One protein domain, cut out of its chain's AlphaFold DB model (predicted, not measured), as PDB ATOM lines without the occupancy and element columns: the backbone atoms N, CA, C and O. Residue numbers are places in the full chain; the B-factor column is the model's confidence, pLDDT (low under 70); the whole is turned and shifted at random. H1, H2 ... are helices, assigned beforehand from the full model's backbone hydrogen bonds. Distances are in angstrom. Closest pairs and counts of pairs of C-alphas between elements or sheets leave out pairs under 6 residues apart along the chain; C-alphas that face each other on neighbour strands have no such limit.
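What this domain is: This is residues 329 to 406, 416 to 486 and 731 to 746 of the 746 residues of an uncharacterized protein of Planctomycetaceae bacterium (UniProt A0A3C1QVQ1). A cluster of helices makes one half of the body, where H6, H7 and H8 gather round the short helix H9, and long loops with the short helices H2, H3 and H4 make most of the other half. H1 and H5 lie between the two halves, and H4 packs on H5. The printed part has 165 residues with ten named helices, H1 to H10 in order along the chain, and no named strand; the class is all helix. It is compact, with a radius of gyration of the C-alphas of 17.4 A, and the C-alphas span 51 by 35 by 31 A along their three main axes.

How they stand to each other: The longest helix, H6, residues 427 to 447, touches H7, residues 451 to 460, with residues 436 to 444 alone. Their closest C-alphas, of Ala 440 and Glu 451, are 5.3 A apart, and they run opposite ways at a steep tilt of 54 degrees. With residues 429 to 437 alone, H6 touches H9, residues 731 to 736, about perpendicular at 83 degrees; the closest C-alphas, of Ala 433 and Ala 733, are 5.1 A apart. H9 touches H7 as well, with the closest C-alphas, of Ala 459 and Leu 736, 6.3 A apart. H8, residues 466 to 485, touches H9 with residues 472 to 479 alone; the closest C-alphas, of Arg 476 and Val 732, are 6.5 A apart, and the two run opposite ways at a shallow tilt of 33 degrees, only just short of steep. H8 touches H7 with residues 469 to 473 alone, at a steep tilt of 66 degrees; the closest C-alphas, of Leu 452 and Leu 469, are 6.9 A apart. H6 and H8 are apart. H10, residues 740 to 743, only just touches H7, with 3 pairs of C-alphas within 8 A, the closest being those of Ile 460 and Phe 742, 5.3 A apart. H1, residues 329 to 338, only just touches H6, with 3 pairs of C-alphas within 8 A, the closest being those of Ala 338 and Leu 436, 6.4 A apart. H5, residues 417 to 425, touches H6 only at the corner, where the C-alphas of Leu 423 and Ser 429 are closest, 5.6 A apart. H4, residues 394 to 398, touches H5, with the closest C-alphas, of Ala 398 and Gln 419, 5.7 A apart. H2, residues 357 to 361, and H3, residues 375 to 378, touch no helix. Every O i to N i+4 pair is within hydrogen-bond range in H1, H2 and H4 to H9; H3 and H10 are too short for such a pair.

Where its parts are: H6 is 30.4 A long from first to last C-alpha, from C-alpha 427 at (110.525, -4.234, 15.611) to C-alpha 447 at (129.256, 5.272, -6.327). H8 is 28.9 A long. H1, which begins at C-alpha 329 at (101.933, 9.351, 9.417), and H7 are each 14.2 A long, and H5 is 12.3 A. H9 measures 8.8 A, H2 6.1 A, H4 5.9 A, and H3 and H10 5.1 A each.

The domain as a whole: The two C-alphas farthest apart, those of Ser 364 and Asp 448, are 54.2 A apart. Residues 407 to 415 are not printed, and C-alphas 406 and 416 are 23.3 A apart across that cut; residues 487 to 730 are not printed either, with 13.9 A between C-alphas 486 and 731. The links H1 to H2, H2 to H3 and H3 to H4 are long, with 18, 13 and 15 residues. The mean pLDDT of the printed part is 90.9, and one printed residue, Asp 746, the chain's last, is under 70.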
ATOM      1  N   GLU A 329     101.924   9.801  10.804       93.88
ATOM      2  CA  GLU A 329     101.933   9.351   9.417       93.88
ATOM      3  C   GLU A 329     103.162   9.856   8.656       93.88
ATOM      4  O   GLU A 329     103.795   9.076   7.941       93.88
ATOM      5  N   GLY A 330     103.518  11.136   8.820       94.19
ATOM      6  CA  GLY A 330     104.678  11.748   8.180       94.19
ATOM      7  C   GLY A 330     105.995  11.160   8.666       94.19
ATOM      8  O   GLY A 330     106.849  10.862   7.839       94.19
ATOM      9  N   LEU A 331     106.143  10.907   9.971       95.44
ATOM     10  CA  LEU A 331     107.322  10.249  10.536       95.44
ATOM     11  C   LEU A 331     107.500   8.848   9.950       95.44
ATOM     12  O   LEU A 331     108.578   8.501   9.471       95.44
ATOM     13  N   ARG A 332     106.433   8.044   9.963       95.50
ATOM     14  CA  ARG A 332     106.473   6.675   9.452       95.50
ATOM     15  C   ARG A 332     106.793   6.644   7.951       95.50
ATOM     16  O   ARG A 332     107.651   5.871   7.520       95.50
ATOM     17  N   ASP A 333     106.144   7.504   7.162       97.06
ATOM     18  CA  ASP A 333     106.407   7.639   5.725       97.06
ATOM     19  C   ASP A 333     107.843   8.144   5.465       97.06
ATOM     20  O   ASP A 333     108.508   7.628   4.567       97.06
ATOM     21  N   ALA A 334     108.359   9.077   6.274       96.44
ATOM     22  CA  ALA A 334     109.729   9.586   6.179       96.44
ATOM     23  C   ALA A 334     110.772   8.498   6.466       96.44
ATOM     24  O   ALA A 334     111.759   8.396   5.739       96.44
ATOM     25  N   MET A 335     110.545   7.632   7.462       96.88
ATOM     26  CA  MET A 335     111.439   6.499   7.744       96.88
ATOM     27  C   MET A 335     111.503   5.538   6.552       96.88
ATOM     28  O   MET A 335     112.592   5.145   6.130       96.88
ATOM     29  N   LEU A 336     110.354   5.204   5.952       97.12
ATOM     30  CA  LEU A 336     110.307   4.382   4.738       97.12
ATOM     31  C   LEU A 336     110.953   5.081   3.537       97.12
ATOM     32  O   LEU A 336     111.586   4.424   2.711       97.12
ATOM     33  N   GLN A 337     110.803   6.400   3.418       97.31
ATOM     34  CA  GLN A 337     111.397   7.179   2.337       97.31
ATOM     35  C   GLN A 337     112.923   7.252   2.459       97.31
ATOM     36  O   GLN A 337     113.616   7.022   1.464       97.31
ATOM     37  N   ALA A 338     113.452   7.503   3.660       96.81
ATOM     38  CA  ALA A 338     114.883   7.458   3.955       96.81
ATOM     39  C   ALA A 338     115.454   6.077   3.600       96.81
ATOM     40  O   ALA A 338     116.426   5.961   2.852       96.81
ATOM     41  N   ALA A 339     114.754   5.019   4.010       96.69
ATOM     42  CA  ALA A 339     115.065   3.633   3.684       96.69
ATOM     43  C   ALA A 339     114.929   3.260   2.191       96.69
ATOM     44  O   ALA A 339     115.377   2.192   1.789       96.69
ATOM     45  N   GLY A 340     114.317   4.109   1.354       96.31
ATOM     46  CA  GLY A 340     114.065   3.811  -0.065       96.31
ATOM     47  C   GLY A 340     112.980   2.757  -0.293       96.31
ATOM     48  O   GLY A 340     112.896   2.177  -1.372       96.31
ATOM     49  N   ALA A 341     112.158   2.503   0.721       96.44
ATOM     50  CA  ALA A 341     111.145   1.461   0.728       96.44
ATOM     51  C   ALA A 341     109.722   1.990   0.513       96.44
ATOM     52  O   ALA A 341     108.848   1.203   0.161       96.44
ATOM     53  N   LEU A 342     109.479   3.295   0.708       97.50
ATOM     54  CA  LEU A 342     108.146   3.894   0.594       97.50
ATOM     55  C   LEU A 342     107.544   3.679  -0.799       97.50
ATOM     56  O   LEU A 342     108.117   4.076  -1.815       97.50
ATOM     57  N   ARG A 343     106.334   3.121  -0.831       95.62
ATOM     58  CA  ARG A 343     105.556   2.922  -2.050       95.62
ATOM     59  C   ARG A 343     104.427   3.937  -2.166       95.62
ATOM     60  O   ARG A 343     103.626   4.127  -1.248       95.62
ATOM     61  N   PHE A 344     104.338   4.552  -3.340       94.25
ATOM     62  CA  PHE A 344     103.359   5.596  -3.650       94.25
ATOM     63  C   PHE A 344     102.091   5.061  -4.338       94.25
ATOM     64  O   PHE A 344     101.325   5.857  -4.881       94.25
ATOM     65  N   GLU A 345     101.845   3.741  -4.330       92.12
ATOM     66  CA  GLU A 345     100.647   3.173  -4.958       92.12
ATOM     67  C   GLU A 345      99.371   3.703  -4.280       92.12
ATOM     68  O   GLU A 345      99.117   3.471  -3.088       92.12
ATOM     69  N   ALA A 346      98.562   4.417  -5.061       89.00
ATOM     70  CA  ALA A 346      97.333   5.043  -4.605       89.00
ATOM     71  C   ALA A 346      96.106   4.147  -4.844       89.00
ATOM     72  O   ALA A 346      96.020   3.440  -5.845       89.00
ATOM     73  N   GLY A 347      95.126   4.232  -3.943       84.25
ATOM     74  CA  GLY A 347      93.864   3.490  -4.036       84.25
ATOM     75  C   GLY A 347      93.991   2.008  -3.669       84.25
ATOM     76  O   GLY A 347      94.985   1.582  -3.089       84.25
ATOM     77  N   GLY A 348      92.965   1.212  -3.972       85.56
ATOM     78  CA  GLY A 348      92.926  -0.210  -3.611       85.56
ATOM     79  C   GLY A 348      92.752  -0.467  -2.108       85.56
ATOM     80  O   GLY A 348      92.581   0.454  -1.308       85.56
ATOM     81  N   ARG A 349      92.772  -1.747  -1.728       87.12
ATOM     82  CA  ARG A 349      92.635  -2.178  -0.332       87.12
ATOM     83  C   ARG A 349      93.772  -1.600   0.516       87.12
ATOM     84  O   ARG A 349      94.910  -1.578   0.056       87.12
ATOM     85  N   GLY A 350      93.469  -1.139   1.728       92.81
ATOM     86  CA  GLY A 350      94.494  -0.759   2.705       92.81
ATOM     87  C   GLY A 350      95.361  -1.948   3.135       92.81
ATOM     88  O   GLY A 350      95.088  -3.090   2.762       92.81
ATOM     89  N   TYR A 351      96.399  -1.680   3.921       94.62
ATOM     90  CA  TYR A 351      97.231  -2.718   4.536       94.62
ATOM     91  C   TYR A 351      96.999  -2.759   6.044       94.62
ATOM     92  O   TYR A 351      96.623  -1.758   6.644       94.62
ATOM     93  N   PHE A 352      97.273  -3.894   6.668       93.56
ATOM     94  CA  PHE A 352      97.217  -4.057   8.115       93.56
ATOM     95  C   PHE A 352      98.613  -3.823   8.704       93.56
ATOM     96  O   PHE A 352      99.556  -4.529   8.323       93.56
ATOM     97  N   PRO A 353      98.792  -2.813   9.578       91.94
ATOM     98  CA  PRO A 353     100.027  -2.650  10.332       91.94
ATOM     99  C   PRO A 353     100.400  -3.923  11.094       91.94
ATOM    100  O   PRO A 353      99.535  -4.709  11.491       91.94
ATOM    101  N   TRP A 354     101.703  -4.119  11.298       86.69
ATOM    102  CA  TRP A 354     102.166  -5.166  12.199       86.69
ATOM    103  C   TRP A 354     101.824  -4.764  13.631       86.69
ATOM    104  O   TRP A 354     102.141  -3.649  14.044       86.69
ATOM    105  N   LEU A 355     101.176  -5.663  14.364       87.75
ATOM    106  CA  LEU A 355     100.892  -5.493  15.780       87.75
ATOM    107  C   LEU A 355     101.654  -6.570  16.539       87.75
ATOM    108  O   LEU A 355     101.508  -7.750  16.223       87.75
ATOM    109  N   GLU A 356     102.432  -6.149  17.531       84.00
ATOM    110  CA  GLU A 356     103.113  -7.064  18.448       84.00
ATOM    111  C   GLU A 356     102.075  -7.898  19.227       84.00
ATOM    112  O   GLU A 356     100.947  -7.448  19.474       84.00
ATOM    113  N   GLY A 357     102.454  -9.106  19.643       85.62
ATOM    114  CA  GLY A 357     101.572 -10.090  20.267       85.62
ATOM    115  C   GLY A 357     100.807  -9.556  21.481       85.62
ATOM    116  O   GLY A 357      99.613  -9.827  21.610       85.62
ATOM    117  N   ASP A 358     101.444  -8.726  22.310       85.31
ATOM    118  CA  ASP A 358     100.827  -8.103  23.492       85.31
ATOM    119  C   ASP A 358      99.696  -7.129  23.129       85.31
ATOM    120  O   ASP A 358      98.686  -7.037  23.829       85.31
ATOM    121  N   VAL A 359      99.829  -6.428  22.000       88.69
ATOM    122  CA  VAL A 359      98.789  -5.523  21.489       88.69
ATOM    123  C   VAL A 359      97.596  -6.346  21.015       88.69
ATOM    124  O   VAL A 359      96.449  -6.045  21.347       88.69
ATOM    125  N   VAL A 360      97.863  -7.438  20.292       90.38
ATOM    126  CA  VAL A 360      96.831  -8.375  19.831       90.38
ATOM    127  C   VAL A 360      96.112  -9.038  21.016       90.38
ATOM    128  O   VAL A 360      94.891  -9.215  20.961       90.38
ATOM    129  N   ALA A 361      96.839  -9.349  22.093       89.06
ATOM    130  CA  ALA A 361      96.321  -9.958  23.319       89.06
ATOM    131  C   ALA A 361      95.288  -9.085  24.049       89.06
ATOM    132  O   ALA A 361      94.399  -9.618  24.709       89.06
ATOM    133  N   GLY A 362      95.380  -7.757  23.919       87.00
ATOM    134  CA  GLY A 362      94.468  -6.812  24.571       87.00
ATOM    135  C   GLY A 362      93.030  -6.833  24.032       87.00
ATOM    136  O   GLY A 362      92.131  -6.254  24.642       87.00
ATOM    137  N   GLY A 363      92.783  -7.486  22.892       86.31
ATOM    138  CA  GLY A 363      91.441  -7.636  22.334       86.31
ATOM    139  C   GLY A 363      90.610  -8.699  23.060       86.31
ATOM    140  O   GLY A 363      91.110  -9.769  23.380       86.31
ATOM    141  N   SER A 364      89.301  -8.466  23.222       85.44
ATOM    142  CA  SER A 364      88.367  -9.462  23.790       85.44
ATOM    143  C   SER A 364      88.347 -10.790  23.019       85.44
ATOM    144  O   SER A 364      88.175 -11.857  23.601       85.44
ATOM    145  N   ARG A 365      88.545 -10.715  21.699       89.75
ATOM    146  CA  ARG A 365      88.799 -11.837  20.788       89.75
ATOM    147  C   ARG A 365      90.110 -11.542  20.037       89.75
ATOM    148  O   ARG A 365      90.054 -10.851  19.012       89.75
ATOM    149  N   PRO A 366      91.279 -11.972  20.552       92.19
ATOM    150  CA  PRO A 366      92.586 -11.586  20.013       92.19
ATOM    151  C   PRO A 366      92.723 -11.876  18.513       92.19
ATOM    152  O   PRO A 366      92.423 -12.973  18.048       92.19
ATOM    153  N   GLY A 367      93.137 -10.879  17.730       90.69
ATOM    154  CA  GLY A 367      93.298 -10.981  16.271       90.69
ATOM    155  C   GLY A 367      92.004 -10.901  15.445       90.69
ATOM    156  O   GLY A 367      92.072 -10.764  14.226       90.69
ATOM    157  N   LEU A 368      90.812 -10.926  16.058       91.19
ATOM    158  CA  LEU A 368      89.556 -10.853  15.304       91.19
ATOM    159  C   LEU A 368      89.422  -9.513  14.558       91.19
ATOM    160  O   LEU A 368      89.496  -8.437  15.162       91.19
ATOM    161  N   GLY A 369      89.146  -9.573  13.253       88.94
ATOM    162  CA  GLY A 369      89.029  -8.389  12.395       88.94
ATOM    163  C   GLY A 369      90.371  -7.724  12.073       88.94
ATOM    164  O   GLY A 369      90.391  -6.556  11.688       88.94
ATOM    165  N   TRP A 370      91.476  -8.447  12.267       91.56
ATOM    166  CA  TRP A 370      92.810  -8.083  11.806       91.56
ATOM    167  C   TRP A 370      93.310  -9.128  10.806       91.56
ATOM    168  O   TRP A 370      92.885 -10.285  10.836       91.56
ATOM    169  N   GLU A 371      94.218  -8.734   9.921       90.88
ATOM    170  CA  GLU A 371      94.842  -9.623   8.941       90.88
ATOM    171  C   GLU A 371      96.346  -9.362   8.866       90.88
ATOM    172  O   GLU A 371      96.855  -8.388   9.419       90.88
ATOM    173  N   HIS A 372      97.064 -10.240   8.169       88.75
ATOM    174  CA  HIS A 372      98.475 -10.053   7.879       88.75
ATOM    175  C   HIS A 372      98.644  -9.409   6.501       88.75
ATOM    176  O   HIS A 372      98.202  -9.953   5.491       88.75
ATOM    177  N   SER A 373      99.309  -8.257   6.447       92.56
ATOM    178  CA  SER A 373      99.832  -7.706   5.194       92.56
ATOM    179  C   SER A 373     101.319  -7.975   5.106       92.56
ATOM    180  O   SER A 373     101.998  -7.781   6.105       92.56
ATOM    181  N   ASP A 374     101.830  -8.371   3.944       88.75
ATOM    182  CA  ASP A 374     103.264  -8.591   3.741       88.75
ATOM    183  C   ASP A 374     104.080  -7.282   3.832       88.75
ATOM    184  O   ASP A 374     103.544  -6.175   3.938       88.75
ATOM    185  N   GLU A 375     105.411  -7.393   3.817       87.94
ATOM    186  CA  GLU A 375     106.292  -6.229   3.934       87.94
ATOM    187  C   GLU A 375     106.068  -5.197   2.813       87.94
ATOM    188  O   GLU A 375     105.991  -3.999   3.091       87.94
ATOM    189  N   ALA A 376     105.882  -5.634   1.564       90.25
ATOM    190  CA  ALA A 376     105.671  -4.726   0.440       90.25
ATOM    191  C   ALA A 376     104.344  -3.966   0.568       90.25
ATOM    192  O   ALA A 376     104.304  -2.758   0.339       90.25
ATOM    193  N   GLN A 377     103.277  -4.637   0.996       93.31
ATOM    194  CA  GLN A 377     101.982  -4.018   1.268       93.31
ATOM    195  C   GLN A 377     102.077  -2.988   2.399       93.31
ATOM    196  O   GLN A 377     101.528  -1.891   2.278       93.31
ATOM    197  N   ARG A 378     102.815  -3.303   3.475       93.38
ATOM    198  CA  ARG A 378     103.033  -2.388   4.609       93.38
ATOM    199  C   ARG A 378     103.921  -1.195   4.259       93.38
ATOM    200  O   ARG A 378     103.896  -0.198   4.971       93.38
ATOM    201  N   HIS A 379     104.690  -1.243   3.176       95.50
ATOM    202  CA  HIS A 379     105.532  -0.125   2.739       95.50
ATOM    203  C   HIS A 379     104.776   0.999   2.022       95.50
ATOM    204  O   HIS A 379     105.377   1.985   1.594       95.50
ATOM    205  N   ARG A 380     103.455   0.885   1.899       95.69
ATOM    206  CA  ARG A 380     102.610   1.958   1.378       95.69
ATOM    207  C   ARG A 380     102.492   3.107   2.376       95.69
ATOM    208  O   ARG A 380     102.692   2.938   3.582       95.69
ATOM    209  N   ARG A 381     102.112   4.277   1.853       95.94
ATOM    210  CA  ARG A 381     101.822   5.471   2.661       95.94
ATOM    211  C   ARG A 381     100.880   5.148   3.816       95.94
ATOM    212  O   ARG A 381      99.875   4.460   3.630       95.94
ATOM    213  N   THR A 382     101.168   5.706   4.983       95.00
ATOM    214  CA  THR A 382     100.470   5.428   6.248       95.00
ATOM    215  C   THR A 382      98.983   5.784   6.205       95.00
ATOM    216  O   THR A 382      98.184   5.171   6.900       95.00
ATOM    217  N   VAL A 383      98.564   6.665   5.292       92.31
ATOM    218  CA  VAL A 383      97.141   6.945   5.014       92.31
ATOM    219  C   VAL A 383      96.338   5.712   4.553       92.31
ATOM    220  O   VAL A 383      95.116   5.713   4.644       92.31
ATOM    221  N   TYR A 384      97.005   4.663   4.060       93.81
ATOM    222  CA  TYR A 384      96.388   3.387   3.679       93.81
ATOM    223  C   TYR A 384      96.444   2.325   4.784       93.81
ATOM    224  O   TYR A 384      96.020   1.191   4.547       93.81
ATOM    225  N   ALA A 385      96.972   2.658   5.965       93.06
ATOM    226  CA  ALA A 385      96.955   1.765   7.113       93.06
ATOM    227  C   ALA A 385      95.511   1.533   7.574       93.06
ATOM    228  O   ALA A 385      94.733   2.470   7.757       93.06
ATOM    229  N   PHE A 386      95.153   0.271   7.773       91.88
ATOM    230  CA  PHE A 386      93.897  -0.110   8.388       91.88
ATOM    231  C   PHE A 386      93.926   0.264   9.871       91.88
ATOM    232  O   PHE A 386      94.884  -0.043  10.580       91.88
ATOM    233  N   VAL A 387      92.858   0.908  10.339       87.69
ATOM    234  CA  VAL A 387      92.715   1.318  11.735       87.69
ATOM    235  C   VAL A 387      91.448   0.707  12.308       87.69
ATOM    236  O   VAL A 387      90.344   0.960  11.824       87.69
ATOM    237  N   LYS A 388      91.605  -0.063  13.383       86.06
ATOM    238  CA  LYS A 388      90.497  -0.538  14.209       86.06
ATOM    239  C   LYS A 388      90.437   0.342  15.454       86.06
ATOM    240  O   LYS A 388      91.444   0.540  16.119       86.06
ATOM    241  N   ARG A 389      89.262   0.885  15.798       81.69
ATOM    242  CA  ARG A 389      89.156   1.884  16.886       81.69
ATOM    243  C   ARG A 389      89.729   1.411  18.223       81.69
ATOM    244  O   ARG A 389      90.331   2.216  18.930       81.69
ATOM    245  N   SER A 390      89.553   0.127  18.527       81.25
ATOM    246  CA  SER A 390      90.018  -0.531  19.751       81.25
ATOM    247  C   SER A 390      91.423  -1.127  19.662       81.25
ATOM    248  O   SER A 390      91.890  -1.688  20.646       81.25
ATOM    249  N   LEU A 391      92.081  -1.059  18.502       84.56
ATOM    250  CA  LEU A 391      93.374  -1.696  18.275       84.56
ATOM    251  C   LEU A 391      94.214  -0.828  17.334       84.56
ATOM    252  O   LEU A 391      93.975  -0.791  16.123       84.56
ATOM    253  N   ARG A 392      95.165  -0.094  17.912       82.44
ATOM    254  CA  ARG A 392      96.018   0.865  17.205       82.44
ATOM    255  C   ARG A 392      97.453   0.356  17.155       82.44
ATOM    256  O   ARG A 392      97.885  -0.391  18.025       82.44
ATOM    257  N   ASP A 393      98.174   0.771  16.119       88.81
ATOM    258  CA  ASP A 393      99.617   0.559  16.037       88.81
ATOM    259  C   ASP A 393     100.308   1.456  17.093       88.81
ATOM    260  O   ASP A 393     100.103   2.678  17.078       88.81
ATOM    261  N   PRO A 394     101.111   0.883  18.012       89.69
ATOM    262  CA  PRO A 394     101.776   1.644  19.065       89.69
ATOM    263  C   PRO A 394     102.655   2.787  18.549       89.69
ATOM    264  O   PRO A 394     102.767   3.814  19.219       89.69
ATOM    265  N   LEU A 395     103.270   2.644  17.366       91.00
ATOM    266  CA  LEU A 395     104.109   3.696  16.793       91.00
ATOM    267  C   LEU A 395     103.275   4.928  16.460       91.00
ATOM    268  O   LEU A 395     103.647   6.037  16.830       91.00
ATOM    269  N   VAL A 396     102.145   4.754  15.774       90.19
ATOM    270  CA  VAL A 396     101.317   5.907  15.404       90.19
ATOM    271  C   VAL A 396     100.637   6.508  16.632       90.19
ATOM    272  O   VAL A 396     100.561   7.729  16.756       90.19
ATOM    273  N   GLU A 397     100.211   5.673  17.583       89.81
ATOM    274  CA  GLU A 397      99.608   6.133  18.834       89.81
ATOM    275  C   GLU A 397     100.577   6.977  19.671       89.81
ATOM    276  O   GLU A 397     100.212   8.070  20.102       89.81
ATOM    277  N   ALA A 398     101.829   6.532  19.829       92.00
ATOM    278  CA  ALA A 398     102.848   7.269  20.577       92.00
ATOM    279  C   ALA A 398     103.139   8.661  19.990       92.00
ATOM    280  O   ALA A 398     103.588   9.549  20.713       92.00
ATOM    281  N   PHE A 399     102.890   8.865  18.693       93.06
ATOM    282  CA  PHE A 399     103.148  10.116  17.977       93.06
ATOM    283  C   PHE A 399     101.884  10.963  17.742       93.06
ATOM    284  O   PHE A 399     101.876  11.797  16.836       93.06
ATOM    285  N   ASP A 400     100.868  10.808  18.598       91.44
ATOM    286  CA  ASP A 400      99.616  11.581  18.610       91.44
ATOM    287  C   ASP A 400      98.787  11.444  17.321       91.44
ATOM    288  O   ASP A 400      98.279  12.424  16.763       91.44
ATOM    289  N   TYR A 401      98.639  10.209  16.825       89.38
ATOM    290  CA  TYR A 401      97.715   9.914  15.727       89.38
ATOM    291  C   TYR A 401      96.311  10.485  15.986       89.38
ATOM    292  O   TYR A 401      95.844  10.565  17.127       89.38
ATOM    293  N   ALA A 402      95.609  10.864  14.912       83.19
ATOM    294  CA  ALA A 402      94.270  11.433  15.030       83.19
ATOM    295  C   ALA A 402      93.318  10.497  15.787       83.19
ATOM    296  O   ALA A 402      93.234   9.297  15.518       83.19
ATOM    297  N   ASN A 403      92.545  11.072  16.708       77.06
ATOM    298  CA  ASN A 403      91.456  10.353  17.344       77.06
ATOM    299  C   ASN A 403      90.448   9.888  16.277       77.06
ATOM    300  O   ASN A 403      89.992  10.672  15.452       77.06
ATOM    301  N   VAL A 404      90.089   8.608  16.316       78.44
ATOM    302  CA  VAL A 404      89.124   7.972  15.400       78.44
ATOM    303  C   VAL A 404      87.678   8.012  15.910       78.44
ATOM    304  O   VAL A 404      86.788   7.408  15.300       78.44
ATOM    305  N   SER A 405      87.459   8.689  17.039       75.81
ATOM    306  CA  SER A 405      86.172   8.781  17.735       75.81
ATOM    307  C   SER A 405      85.591  10.198  17.780       75.81
ATOM    308  O   SER A 405      84.544  10.385  18.382       75.81
ATOM    309  N   GLY A 406      86.243  11.203  17.189       76.62
ATOM    310  CA  GLY A 406      85.712  12.566  17.179       76.62
ATOM    311  C   GLY A 406      86.538  13.539  16.346       76.62
ATOM    312  O   GLY A 406      87.646  13.226  15.906       76.62
ATOM    313  N   VAL A 416     107.206  12.924  24.797       92.81
ATOM    314  CA  VAL A 416     107.254  11.963  25.907       92.81
ATOM    315  C   VAL A 416     108.306  10.885  25.656       92.81
ATOM    316  O   VAL A 416     108.526  10.462  24.524       92.81
ATOM    317  N   ALA A 417     108.949  10.397  26.720       93.06
ATOM    318  CA  ALA A 417     110.012   9.391  26.621       93.06
ATOM    319  C   ALA A 417     109.640   8.119  25.816       93.06
ATOM    320  O   ALA A 417     110.498   7.638  25.070       93.06
ATOM    321  N   PRO A 418     108.396   7.587  25.881       93.25
ATOM    322  CA  PRO A 418     107.984   6.443  25.066       93.25
ATOM    323  C   PRO A 418     108.201   6.613  23.556       93.25
ATOM    324  O   PRO A 418     108.508   5.631  22.890       93.25
ATOM    325  N   GLN A 419     108.124   7.836  23.019       94.44
ATOM    326  CA  GLN A 419     108.356   8.117  21.594       94.44
ATOM    327  C   GLN A 419     109.792   7.789  21.164       94.44
ATOM    328  O   GLN A 419     110.020   7.173  20.124       94.44
ATOM    329  N   ALA A 420     110.782   8.151  21.983       93.75
ATOM    330  CA  ALA A 420     112.171   7.802  21.705       93.75
ATOM    331  C   ALA A 420     112.406   6.295  21.888       93.75
ATOM    332  O   ALA A 420     113.099   5.670  21.086       93.75
ATOM    333  N   LEU A 421     111.797   5.693  22.915       93.31
ATOM    334  CA  LEU A 421     111.950   4.267  23.201       93.31
ATOM    335  C   LEU A 421     111.347   3.382  22.107       93.31
ATOM    336  O   LEU A 421     111.969   2.379  21.759       93.31
ATOM    337  N   ILE A 422     110.191   3.745  21.542       91.69
ATOM    338  CA  ILE A 422     109.558   2.959  20.479       91.69
ATOM    339  C   ILE A 422     110.355   3.024  19.176       91.69
ATOM    340  O   ILE A 422     110.560   1.994  18.544       91.69
ATOM    341  N   LEU A 423     110.908   4.186  18.823       93.38
ATOM    342  CA  LEU A 423     111.797   4.312  17.665       93.38
ATOM    343  C   LEU A 423     113.106   3.517  17.841       93.38
ATOM    344  O   LEU A 423     113.623   2.958  16.876       93.38
ATOM    345  N   LEU A 424     113.639   3.427  19.067       90.75
ATOM    346  CA  LEU A 424     114.870   2.676  19.355       90.75
ATOM    347  C   LEU A 424     114.678   1.163  19.451       90.75
ATOM    348  O   LEU A 424     115.626   0.423  19.167       90.75
ATOM    349  N   ASN A 425     113.512   0.702  19.909       86.25
ATOM    350  CA  ASN A 425     113.283  -0.691  20.320       86.25
ATOM    351  C   ASN A 425     112.180  -1.404  19.529       86.25
ATOM    352  O   ASN A 425     112.111  -2.628  19.592       86.25
ATOM    353  N   GLY A 426     111.342  -0.674  18.791       86.62
ATOM    354  CA  GLY A 426     110.252  -1.248  18.012       86.62
ATOM    355  C   GLY A 426     110.764  -2.104  16.858       86.62
ATOM    356  O   GLY A 426     111.665  -1.693  16.119       86.62
ATOM    357  N   ARG A 427     110.153  -3.278  16.664       83.25
ATOM    358  CA  ARG A 427     110.525  -4.234  15.611       83.25
ATOM    359  C   ARG A 427     110.440  -3.608  14.223       83.25
ATOM    360  O   ARG A 427     111.356  -3.749  13.415       83.25
ATOM    361  N   TRP A 428     109.368  -2.861  13.963       87.81
ATOM    362  CA  TRP A 428     109.206  -2.140  12.702       87.81
ATOM    363  C   TRP A 428     110.304  -1.083  12.498       87.81
ATOM    364  O   TRP A 428     110.902  -1.027  11.427       87.81
ATOM    365  N   SER A 429     110.646  -0.305  13.530       90.50
ATOM    366  CA  SER A 429     111.716   0.698  13.448       90.50
ATOM    367  C   SER A 429     113.087   0.064  13.194       90.50
ATOM    368  O   SER A 429     113.872   0.596  12.408       90.50
ATOM    369  N   HIS A 430     113.366  -1.103  13.792       89.00
ATOM    370  CA  HIS A 430     114.583  -1.878  13.505       89.00
ATOM    371  C   HIS A 430     114.604  -2.329  12.055       89.00
ATOM    372  O   HIS A 430     115.583  -2.070  11.357       89.00
ATOM    373  N   ARG A 431     113.501  -2.917  11.579       88.88
ATOM    374  CA  ARG A 431     113.352  -3.316  10.181       88.88
ATOM    375  C   ARG A 431     113.627  -2.130   9.256       88.88
ATOM    376  O   ARG A 431     114.385  -2.270   8.305       88.88
ATOM    377  N   THR A 432     113.091  -0.944   9.524       93.12
ATOM    378  CA  THR A 432     113.349   0.226   8.670       93.12
ATOM    379  C   THR A 432     114.802   0.705   8.723       93.12
ATOM    380  O   THR A 432     115.362   1.047   7.680       93.12
ATOM    381  N   ALA A 433     115.454   0.665   9.889       94.81
ATOM    382  CA  ALA A 433     116.881   0.977  10.009       94.81
ATOM    383  C   ALA A 433     117.757   0.006   9.204       94.81
ATOM    384  O   ALA A 433     118.751   0.404   8.597       94.81
ATOM    385  N   GLU A 434     117.364  -1.262   9.149       92.88
ATOM    386  CA  GLU A 434     118.056  -2.246   8.339       92.88
ATOM    387  C   GLU A 434     117.902  -1.996   6.823       92.88
ATOM    388  O   GLU A 434     118.887  -2.137   6.098       92.88
ATOM    389  N   LEU A 435     116.715  -1.580   6.338       94.81
ATOM    390  CA  LEU A 435     116.532  -1.139   4.936       94.81
ATOM    391  C   LEU A 435     117.434   0.051   4.625       94.81
ATOM    392  O   LEU A 435     118.053   0.103   3.568       94.81
ATOM    393  N   LEU A 436     117.499   1.011   5.547       96.69
ATOM    394  CA  LEU A 436     118.311   2.208   5.387       96.69
ATOM    395  C   LEU A 436     119.809   1.868   5.310       96.69
ATOM    396  O   LEU A 436     120.501   2.368   4.426       96.69
ATOM    397  N   ALA A 437     120.298   0.970   6.169       95.50
ATOM    398  CA  ALA A 437     121.668   0.465   6.094       95.50
ATOM    399  C   ALA A 437     121.933  -0.286   4.780       95.50
ATOM    400  O   ALA A 437     122.945  -0.046   4.128       95.50
ATOM    401  N   GLU A 438     121.014  -1.153   4.351       94.12
ATOM    402  CA  GLU A 438     121.111  -1.868   3.075       94.12
ATOM    403  C   GLU A 438     121.184  -0.916   1.878       94.12
ATOM    404  O   GLU A 438     122.045  -1.075   1.008       94.12
ATOM    405  N   ARG A 439     120.332   0.109   1.867       95.06
ATOM    406  CA  ARG A 439     120.344   1.165   0.860       95.06
ATOM    407  C   ARG A 439     121.683   1.898   0.839       95.06
ATOM    408  O   ARG A 439     122.271   2.022  -0.232       95.06
ATOM    409  N   ALA A 440     122.179   2.337   1.996       95.62
ATOM    410  CA  ALA A 440     123.444   3.060   2.083       95.62
ATOM    411  C   ALA A 440     124.631   2.228   1.578       95.62
ATOM    412  O   ALA A 440     125.463   2.754   0.847       95.62
ATOM    413  N   ARG A 441     124.675   0.922   1.879       93.44
ATOM    414  CA  ARG A 441     125.700   0.011   1.332       93.44
ATOM    415  C   ARG A 441     125.635  -0.114  -0.181       93.44
ATOM    416  O   ARG A 441     126.665  -0.103  -0.846       93.44
ATOM    417  N   ASN A 442     124.431  -0.288  -0.724       92.94
ATOM    418  CA  ASN A 442     124.254  -0.438  -2.164       92.94
ATOM    419  C   ASN A 442     124.665   0.848  -2.897       92.94
ATOM    420  O   ASN A 442     125.441   0.773  -3.843       92.94
ATOM    421  N   GLU A 443     124.233   2.016  -2.410       94.56
ATOM    422  CA  GLU A 443     124.637   3.311  -2.974       94.56
ATOM    423  C   GLU A 443     126.154   3.551  -2.836       94.56
ATOM    424  O   GLU A 443     126.790   3.981  -3.797       94.56
ATOM    425  N   ALA A 444     126.756   3.208  -1.690       92.50
ATOM    426  CA  ALA A 444     128.202   3.301  -1.473       92.50
ATOM    427  C   ALA A 444     128.991   2.434  -2.462       92.50
ATOM    428  O   ALA A 444     129.968   2.896  -3.044       92.50
ATOM    429  N   ARG A 445     128.549   1.191  -2.693       88.81
ATOM    430  CA  ARG A 445     129.183   0.269  -3.644       88.81
ATOM    431  C   ARG A 445     129.105   0.786  -5.079       88.81
ATOM    432  O   ARG A 445     130.070   0.652  -5.823       88.81
ATOM    433  N   ASP A 446     127.959   1.333  -5.470       84.69
ATOM    434  CA  ASP A 446     127.717   1.753  -6.849       84.69
ATOM    435  C   ASP A 446     128.426   3.085  -7.179       84.69
ATOM    436  O   ASP A 446     128.790   3.314  -8.333       84.69
ATOM    437  N   ALA A 447     128.650   3.945  -6.175       78.31
ATOM    438  CA  ALA A 447     129.256   5.272  -6.327       78.31
ATOM    439  C   ALA A 447     130.679   5.415  -5.745       78.31
ATOM    440  O   ALA A 447     131.214   6.522  -5.772       78.31
ATOM    441  N   ASP A 448     131.278   4.339  -5.222       77.31
ATOM    442  CA  ASP A 448     132.548   4.363  -4.466       77.31
ATOM    443  C   ASP A 448     132.534   5.414  -3.329       77.31
ATOM    444  O   ASP A 448     133.430   6.246  -3.187       77.31
ATOM    445  N   GLY A 449     131.434   5.428  -2.565       79.25
ATOM    446  CA  GLY A 449     131.133   6.420  -1.525       79.25
ATOM    447  C   GLY A 449     131.243   5.884  -0.093       79.25
ATOM    448  O   GLY A 449     131.313   4.681   0.142       79.25
ATOM    449  N   ASP A 450     131.217   6.785   0.893       90.56
ATOM    450  CA  ASP A 450     131.195   6.423   2.317       90.56
ATOM    451  C   ASP A 450     129.763   6.092   2.781       90.56
ATOM    452  O   ASP A 450     128.865   6.938   2.746       90.56
ATOM    453  N   GLU A 451     129.562   4.858   3.255       94.19
ATOM    454  CA  GLU A 451     128.293   4.364   3.804       94.19
ATOM    455  C   GLU A 451     127.744   5.264   4.924       94.19
ATOM    456  O   GLU A 451     126.532   5.469   5.003       94.19
ATOM    457  N   LEU A 452     128.610   5.806   5.790       95.69
ATOM    458  CA  LEU A 452     128.197   6.675   6.897       95.69
ATOM    459  C   LEU A 452     127.701   8.028   6.389       95.69
ATOM    460  O   LEU A 452     126.680   8.522   6.865       95.69
ATOM    461  N   ALA A 453     128.383   8.606   5.399       95.19
ATOM    462  CA  ALA A 453     127.964   9.867   4.795       95.19
ATOM    463  C   ALA A 453     126.601   9.727   4.102       95.19
ATOM    464  O   ALA A 453     125.721  10.566   4.301       95.19
ATOM    465  N   ILE A 454     126.396   8.632   3.361       95.75
ATOM    466  CA  ILE A 454     125.118   8.336   2.697       95.75
ATOM    467  C   ILE A 454     124.008   8.105   3.727       95.75
ATOM    468  O   ILE A 454     122.909   8.635   3.565       95.75
ATOM    469  N   LEU A 455     124.278   7.352   4.802       96.00
ATOM    470  CA  LEU A 455     123.313   7.143   5.885       96.00
ATOM    471  C   LEU A 455     122.817   8.463   6.476       96.00
ATOM    472  O   LEU A 455     121.609   8.644   6.632       96.00
ATOM    473  N   VAL A 456     123.740   9.373   6.793       95.75
ATOM    474  CA  VAL A 456     123.405  10.690   7.341       95.75
ATOM    475  C   VAL A 456     122.578  11.482   6.334       95.75
ATOM    476  O   VAL A 456     121.476  11.910   6.664       95.75
ATOM    477  N   GLU A 457     123.038  11.606   5.088       95.06
ATOM    478  CA  GLU A 457     122.321  12.369   4.063       95.06
ATOM    479  C   GLU A 457     120.888  11.858   3.855       95.06
ATOM    480  O   GLU A 457     119.951  12.650   3.735       95.06
ATOM    481  N   ARG A 458     120.689  10.534   3.855       95.50
ATOM    482  CA  ARG A 458     119.369   9.917   3.675       95.50
ATOM    483  C   ARG A 458     118.474  10.039   4.903       95.50
ATOM    484  O   ARG A 458     117.263  10.156   4.726       95.50
ATOM    485  N   ALA A 459     119.034   9.994   6.110       94.62
ATOM    486  CA  ALA A 459     118.265  10.126   7.342       94.62
ATOM    487  C   ALA A 459     117.877  11.586   7.614       94.62
ATOM    488  O   ALA A 459     116.697  11.881   7.750       94.62
ATOM    489  N   ILE A 460     118.847  12.502   7.663       90.88
ATOM    490  CA  ILE A 460     118.623  13.882   8.131       90.88
ATOM    491  C   ILE A 460     118.532  14.919   6.998       90.88
ATOM    492  O   ILE A 460     118.319  16.098   7.259       90.88
ATOM    493  N   GLY A 461     118.700  14.517   5.732       90.19
ATOM    494  CA  GLY A 461     118.477  15.388   4.570       90.19
ATOM    495  C   GLY A 461     119.577  16.419   4.286       90.19
ATOM    496  O   GLY A 461     119.370  17.321   3.475       90.19
ATOM    497  N   ARG A 462     120.745  16.303   4.929       89.88
ATOM    498  CA  ARG A 462     121.917  17.171   4.725       89.88
ATOM    499  C   ARG A 462     123.220  16.364   4.780       89.88
ATOM    500  O   ARG A 462     123.238  15.320   5.430       89.88
ATOM    501  N   PRO A 463     124.316  16.834   4.158       92.31
ATOM    502  CA  PRO A 463     125.607  16.164   4.276       92.31
ATOM    503  C   PRO A 463     126.108  16.154   5.727       92.31
ATOM    504  O   PRO A 463     125.870  17.094   6.495       92.31
ATOM    505  N   ALA A 464     126.832  15.091   6.077       91.75
ATOM    506  CA  ALA A 464     127.526  14.979   7.352       91.75
ATOM    507  C   ALA A 464     128.733  15.927   7.401       91.75
ATOM    508  O   ALA A 464     129.487  16.041   6.432       91.75
ATOM    509  N   ASP A 465     128.940  16.575   8.544       92.75
ATOM    510  CA  ASP A 465     130.200  17.254   8.839       92.75
ATOM    511  C   ASP A 465     131.256  16.270   9.388       92.75
ATOM    512  O   ASP A 465     130.969  15.117   9.723       92.75
ATOM    513  N   ALA A 466     132.511  16.723   9.451       94.12
ATOM    514  CA  ALA A 466     133.639  15.883   9.850       94.12
ATOM    515  C   ALA A 466     133.555  15.408  11.313       94.12
ATOM    516  O   ALA A 466     134.021  14.313  11.634       94.12
ATOM    517  N   GLU A 467     132.959  16.213  12.196       95.38
ATOM    518  CA  GLU A 467     132.792  15.867  13.607       95.38
ATOM    519  C   GLU A 467     131.762  14.742  13.760       95.38
ATOM    520  O   GLU A 467     132.041  13.723  14.398       95.38
ATOM    521  N   MET A 468     130.618  14.865  13.080       93.81
ATOM    522  CA  MET A 468     129.577  13.845  13.037       93.81
ATOM    523  C   MET A 468     130.102  12.528  12.459       93.81
ATOM    524  O   MET A 468     129.881  11.476  13.060       93.81
ATOM    525  N   LEU A 469     130.834  12.560  11.339       94.88
ATOM    526  CA  LEU A 469     131.417  11.346  10.750       94.88
ATOM    527  C   LEU A 469     132.393  10.654  11.703       94.88
ATOM    528  O   LEU A 469     132.353   9.430  11.829       94.88
ATOM    529  N   THR A 470     133.217  11.422  12.420       95.94
ATOM    530  CA  THR A 470     134.142  10.873  13.422       95.94
ATOM    531  C   THR A 470     133.372  10.173  14.546       95.94
ATOM    532  O   THR A 470     133.635   9.011  14.850       95.94
ATOM    533  N   MET A 471     132.347  10.828  15.101       95.69
ATOM    534  CA  MET A 471     131.513  10.253  16.162       95.69
ATOM    535  C   MET A 471     130.790   8.973  15.713       95.69
ATOM    536  O   MET A 471     130.722   7.995  16.466       95.69
ATOM    537  N   LEU A 472     130.238   8.967  14.495       96.00
ATOM    538  CA  LEU A 472     129.546   7.804  13.941       96.00
ATOM    539  C   LEU A 472     130.512   6.657  13.635       96.00
ATOM    540  O   LEU A 472     130.151   5.503  13.867       96.00
ATOM    541  N   SER A 473     131.734   6.956  13.185       95.94
ATOM    542  CA  SER A 473     132.789   5.957  12.994       95.94
ATOM    543  C   SER A 473     133.164   5.290  14.320       95.94
ATOM    544  O   SER A 473     133.090   4.066  14.431       95.94
ATOM    545  N   ASP A 474     133.441   6.075  15.366       96.50
ATOM    546  CA  ASP A 474     133.771   5.555  16.702       96.50
ATOM    547  C   ASP A 474     132.625   4.726  17.305       96.50
ATOM    548  O   ASP A 474     132.822   3.733  18.016       96.50
ATOM    549  N   TYR A 475     131.378   5.140  17.067       96.25
ATOM    550  CA  TYR A 475     130.211   4.360  17.464       96.25
ATOM    551  C   TYR A 475     130.109   3.047  16.671       96.25
ATOM    552  O   TYR A 475     129.937   1.985  17.277       96.25
ATOM    553  N   ARG A 476     130.282   3.090  15.344       95.94
ATOM    554  CA  ARG A 476     130.259   1.909  14.470       95.94
ATOM    555  C   ARG A 476     131.333   0.897  14.859       95.94
ATOM    556  O   ARG A 476     131.028  -0.290  14.921       95.94
ATOM    557  N   GLU A 477     132.555   1.327  15.170       95.38
ATOM    558  CA  GLU A 477     133.642   0.428  15.587       95.38
ATOM    559  C   GLU A 477     133.322  -0.317  16.889       95.38
ATOM    560  O   GLU A 477     133.517  -1.534  16.980       95.38
ATOM    561  N   ARG A 478     132.749   0.380  17.880       95.81
ATOM    562  CA  ARG A 478     132.279  -0.250  19.125       95.81
ATOM    563  C   ARG A 478     131.183  -1.276  18.848       95.81
ATOM    564  O   ARG A 478     131.264  -2.406  19.329       95.81
ATOM    565  N   ARG A 479     130.204  -0.923  18.007       93.44
ATOM    566  CA  ARG A 479     129.123  -1.835  17.602       93.44
ATOM    567  C   ARG A 479     129.609  -3.019  16.781       93.44
ATOM    568  O   ARG A 479     129.095  -4.116  16.948       93.44
ATOM    569  N   PHE A 480     130.624  -2.836  15.946       91.31
ATOM    570  CA  PHE A 480     131.268  -3.917  15.210       91.31
ATOM    571  C   PHE A 480     131.930  -4.926  16.157       91.31
ATOM    572  O   PHE A 480     131.731  -6.133  16.010       91.31
ATOM    573  N   ALA A 481     132.666  -4.446  17.166       90.81
ATOM    574  CA  ALA A 481     133.265  -5.305  18.185       90.81
ATOM    575  C   ALA A 481     132.203  -6.067  19.001       90.81
ATOM    576  O   ALA A 481     132.388  -7.246  19.306       90.81
ATOM    577  N   ASP A 482     131.078  -5.426  19.323       87.56
ATOM    578  CA  ASP A 482     129.949  -6.075  19.999       87.56
ATOM    579  C   ASP A 482     129.260  -7.112  19.105       87.56
ATOM    580  O   ASP A 482     129.044  -8.244  19.533       87.56
ATOM    581  N   ALA A 483     129.001  -6.780  17.839       83.94
ATOM    582  CA  ALA A 483     128.380  -7.684  16.877       83.94
ATOM    583  C   ALA A 483     129.223  -8.946  16.638       83.94
ATOM    584  O   ALA A 483     128.663 -10.036  16.538       83.94
ATOM    585  N   LEU A 484     130.557  -8.822  16.606       81.88
ATOM    586  CA  LEU A 484     131.473  -9.968  16.555       81.88
ATOM    587  C   LEU A 484     131.393 -10.842  17.810       81.88
ATOM    588  O   LEU A 484     131.532 -12.063  17.719       81.88
ATOM    589  N   ARG A 485     131.184 -10.236  18.985       81.12
ATOM    590  CA  ARG A 485     131.042 -10.973  20.249       81.12
ATOM    591  C   ARG A 485     129.747 -11.781  20.319       81.12
ATOM    592  O   ARG A 485     129.721 -12.745  21.075       81.12
ATOM    593  N   THR A 486     128.729 -11.415  19.539       78.00
ATOM    594  CA  THR A 486     127.388 -12.025  19.562       78.00
ATOM    595  C   THR A 486     126.950 -12.578  18.196       78.00
ATOM    596  O   THR A 486     125.753 -12.612  17.891       78.00
ATOM    597  N   ASP A 731     122.963  -0.515  13.453       93.06
ATOM    598  CA  ASP A 731     122.953   0.196  14.736       93.06
ATOM    599  C   ASP A 731     123.200   1.705  14.598       93.06
ATOM    600  O   ASP A 731     122.671   2.478  15.401       93.06
ATOM    601  N   VAL A 732     123.975   2.139  13.596       95.94
ATOM    602  CA  VAL A 732     124.124   3.564  13.249       95.94
ATOM    603  C   VAL A 732     122.803   4.112  12.708       95.94
ATOM    604  O   VAL A 732     122.305   5.118  13.214       95.94
ATOM    605  N   ALA A 733     122.200   3.426  11.731       96.44
ATOM    606  CA  ALA A 733     120.916   3.818  11.149       96.44
ATOM    607  C   ALA A 733     119.807   3.929  12.212       96.44
ATOM    608  O   ALA A 733     119.017   4.872  12.185       96.44
ATOM    609  N   ARG A 734     119.786   3.021  13.199       94.69
ATOM    610  CA  ARG A 734     118.838   3.044  14.327       94.69
ATOM    611  C   ARG A 734     118.944   4.316  15.163       94.69
ATOM    612  O   ARG A 734     117.914   4.870  15.534       94.69
ATOM    613  N   ILE A 735     120.160   4.778  15.464       94.88
ATOM    614  CA  ILE A 735     120.346   6.035  16.204       94.88
ATOM    615  C   ILE A 735     119.912   7.222  15.348       94.88
ATOM    616  O   ILE A 735     119.197   8.083  15.851       94.88
ATOM    617  N   LEU A 736     120.289   7.255  14.065       95.94
ATOM    618  CA  LEU A 736     119.943   8.362  13.168       95.94
ATOM    619  C   LEU A 736     118.425   8.564  13.060       95.94
ATOM    620  O   LEU A 736     117.954   9.686  13.237       95.94
ATOM    621  N   LEU A 737     117.657   7.482  12.883       95.69
ATOM    622  CA  LEU A 737     116.187   7.516  12.838       95.69
ATOM    623  C   LEU A 737     115.528   7.912  14.175       95.69
ATOM    624  O   LEU A 737     114.326   8.165  14.217       95.69
ATOM    625  N   ASN A 738     116.290   7.960  15.270       94.69
ATOM    626  CA  ASN A 738     115.823   8.362  16.598       94.69
ATOM    627  C   ASN A 738     116.237   9.791  16.989       94.69
ATOM    628  O   ASN A 738     115.883  10.264  18.067       94.69
ATOM    629  N   THR A 739     116.994  10.489  16.143       92.56
ATOM    630  CA  THR A 739     117.443  11.852  16.446       92.56
ATOM    631  C   THR A 739     116.304  12.867  16.366       92.56
ATOM    632  O   THR A 739     115.334  12.701  15.621       92.56
ATOM    633  N   ASN A 740     116.459  13.982  17.085       89.00
ATOM    634  CA  ASN A 740     115.565  15.127  16.919       89.00
ATOM    635  C   ASN A 740     115.638  15.694  15.493       89.00
ATOM    636  O   ASN A 740     114.613  16.092  14.961       89.00
ATOM    637  N   GLU A 741     116.816  15.685  14.859       88.12
ATOM    638  CA  GLU A 741     116.983  16.119  13.462       88.12
ATOM    639  C   GLU A 741     116.195  15.249  12.474       88.12
ATOM    640  O   GLU A 741     115.824  15.724  11.407       88.12
ATOM    641  N   PHE A 742     115.923  13.987  12.825       93.00
ATOM    642  CA  PHE A 742     115.054  13.129  12.033       93.00
ATOM    643  C   PHE A 742     113.576  13.408  12.310       93.00
ATOM    644  O   PHE A 742     112.802  13.576  11.378       93.00
ATOM    645  N   ALA A 743     113.161  13.424  13.583       91.88
ATOM    646  CA  ALA A 743     111.744  13.472  13.959       91.88
ATOM    647  C   ALA A 743     111.115  14.875  13.891       91.88
ATOM    648  O   ALA A 743     109.884  15.002  13.869       91.88
ATOM    649  N   TYR A 744     111.939  15.921  13.878       88.94
ATOM    650  CA  TYR A 744     111.511  17.309  13.812       88.94
ATOM    651  C   TYR A 744     111.996  17.954  12.519       88.94
ATOM    652  O   TYR A 744     113.125  17.745  12.089       88.94
ATOM    653  N   VAL A 745     111.135  18.764  11.914       83.75
ATOM    654  CA  VAL A 745     111.422  19.495  10.682       83.75
ATOM    655  C   VAL A 745     111.457  20.991  10.961       83.75
ATOM    656  O   VAL A 745     110.621  21.504  11.713       83.75
ATOM    657  N   ASP A 746     112.443  21.650  10.352       69.44
ATOM    658  CA  ASP A 746     112.508  23.106  10.195       69.44
ATOM    659  C   ASP A 746     111.455  23.520   9.153       69.44
ATOM    660  O   ASP A 746     111.532  23.107   7.973       69.44
TER     661      ASP A 746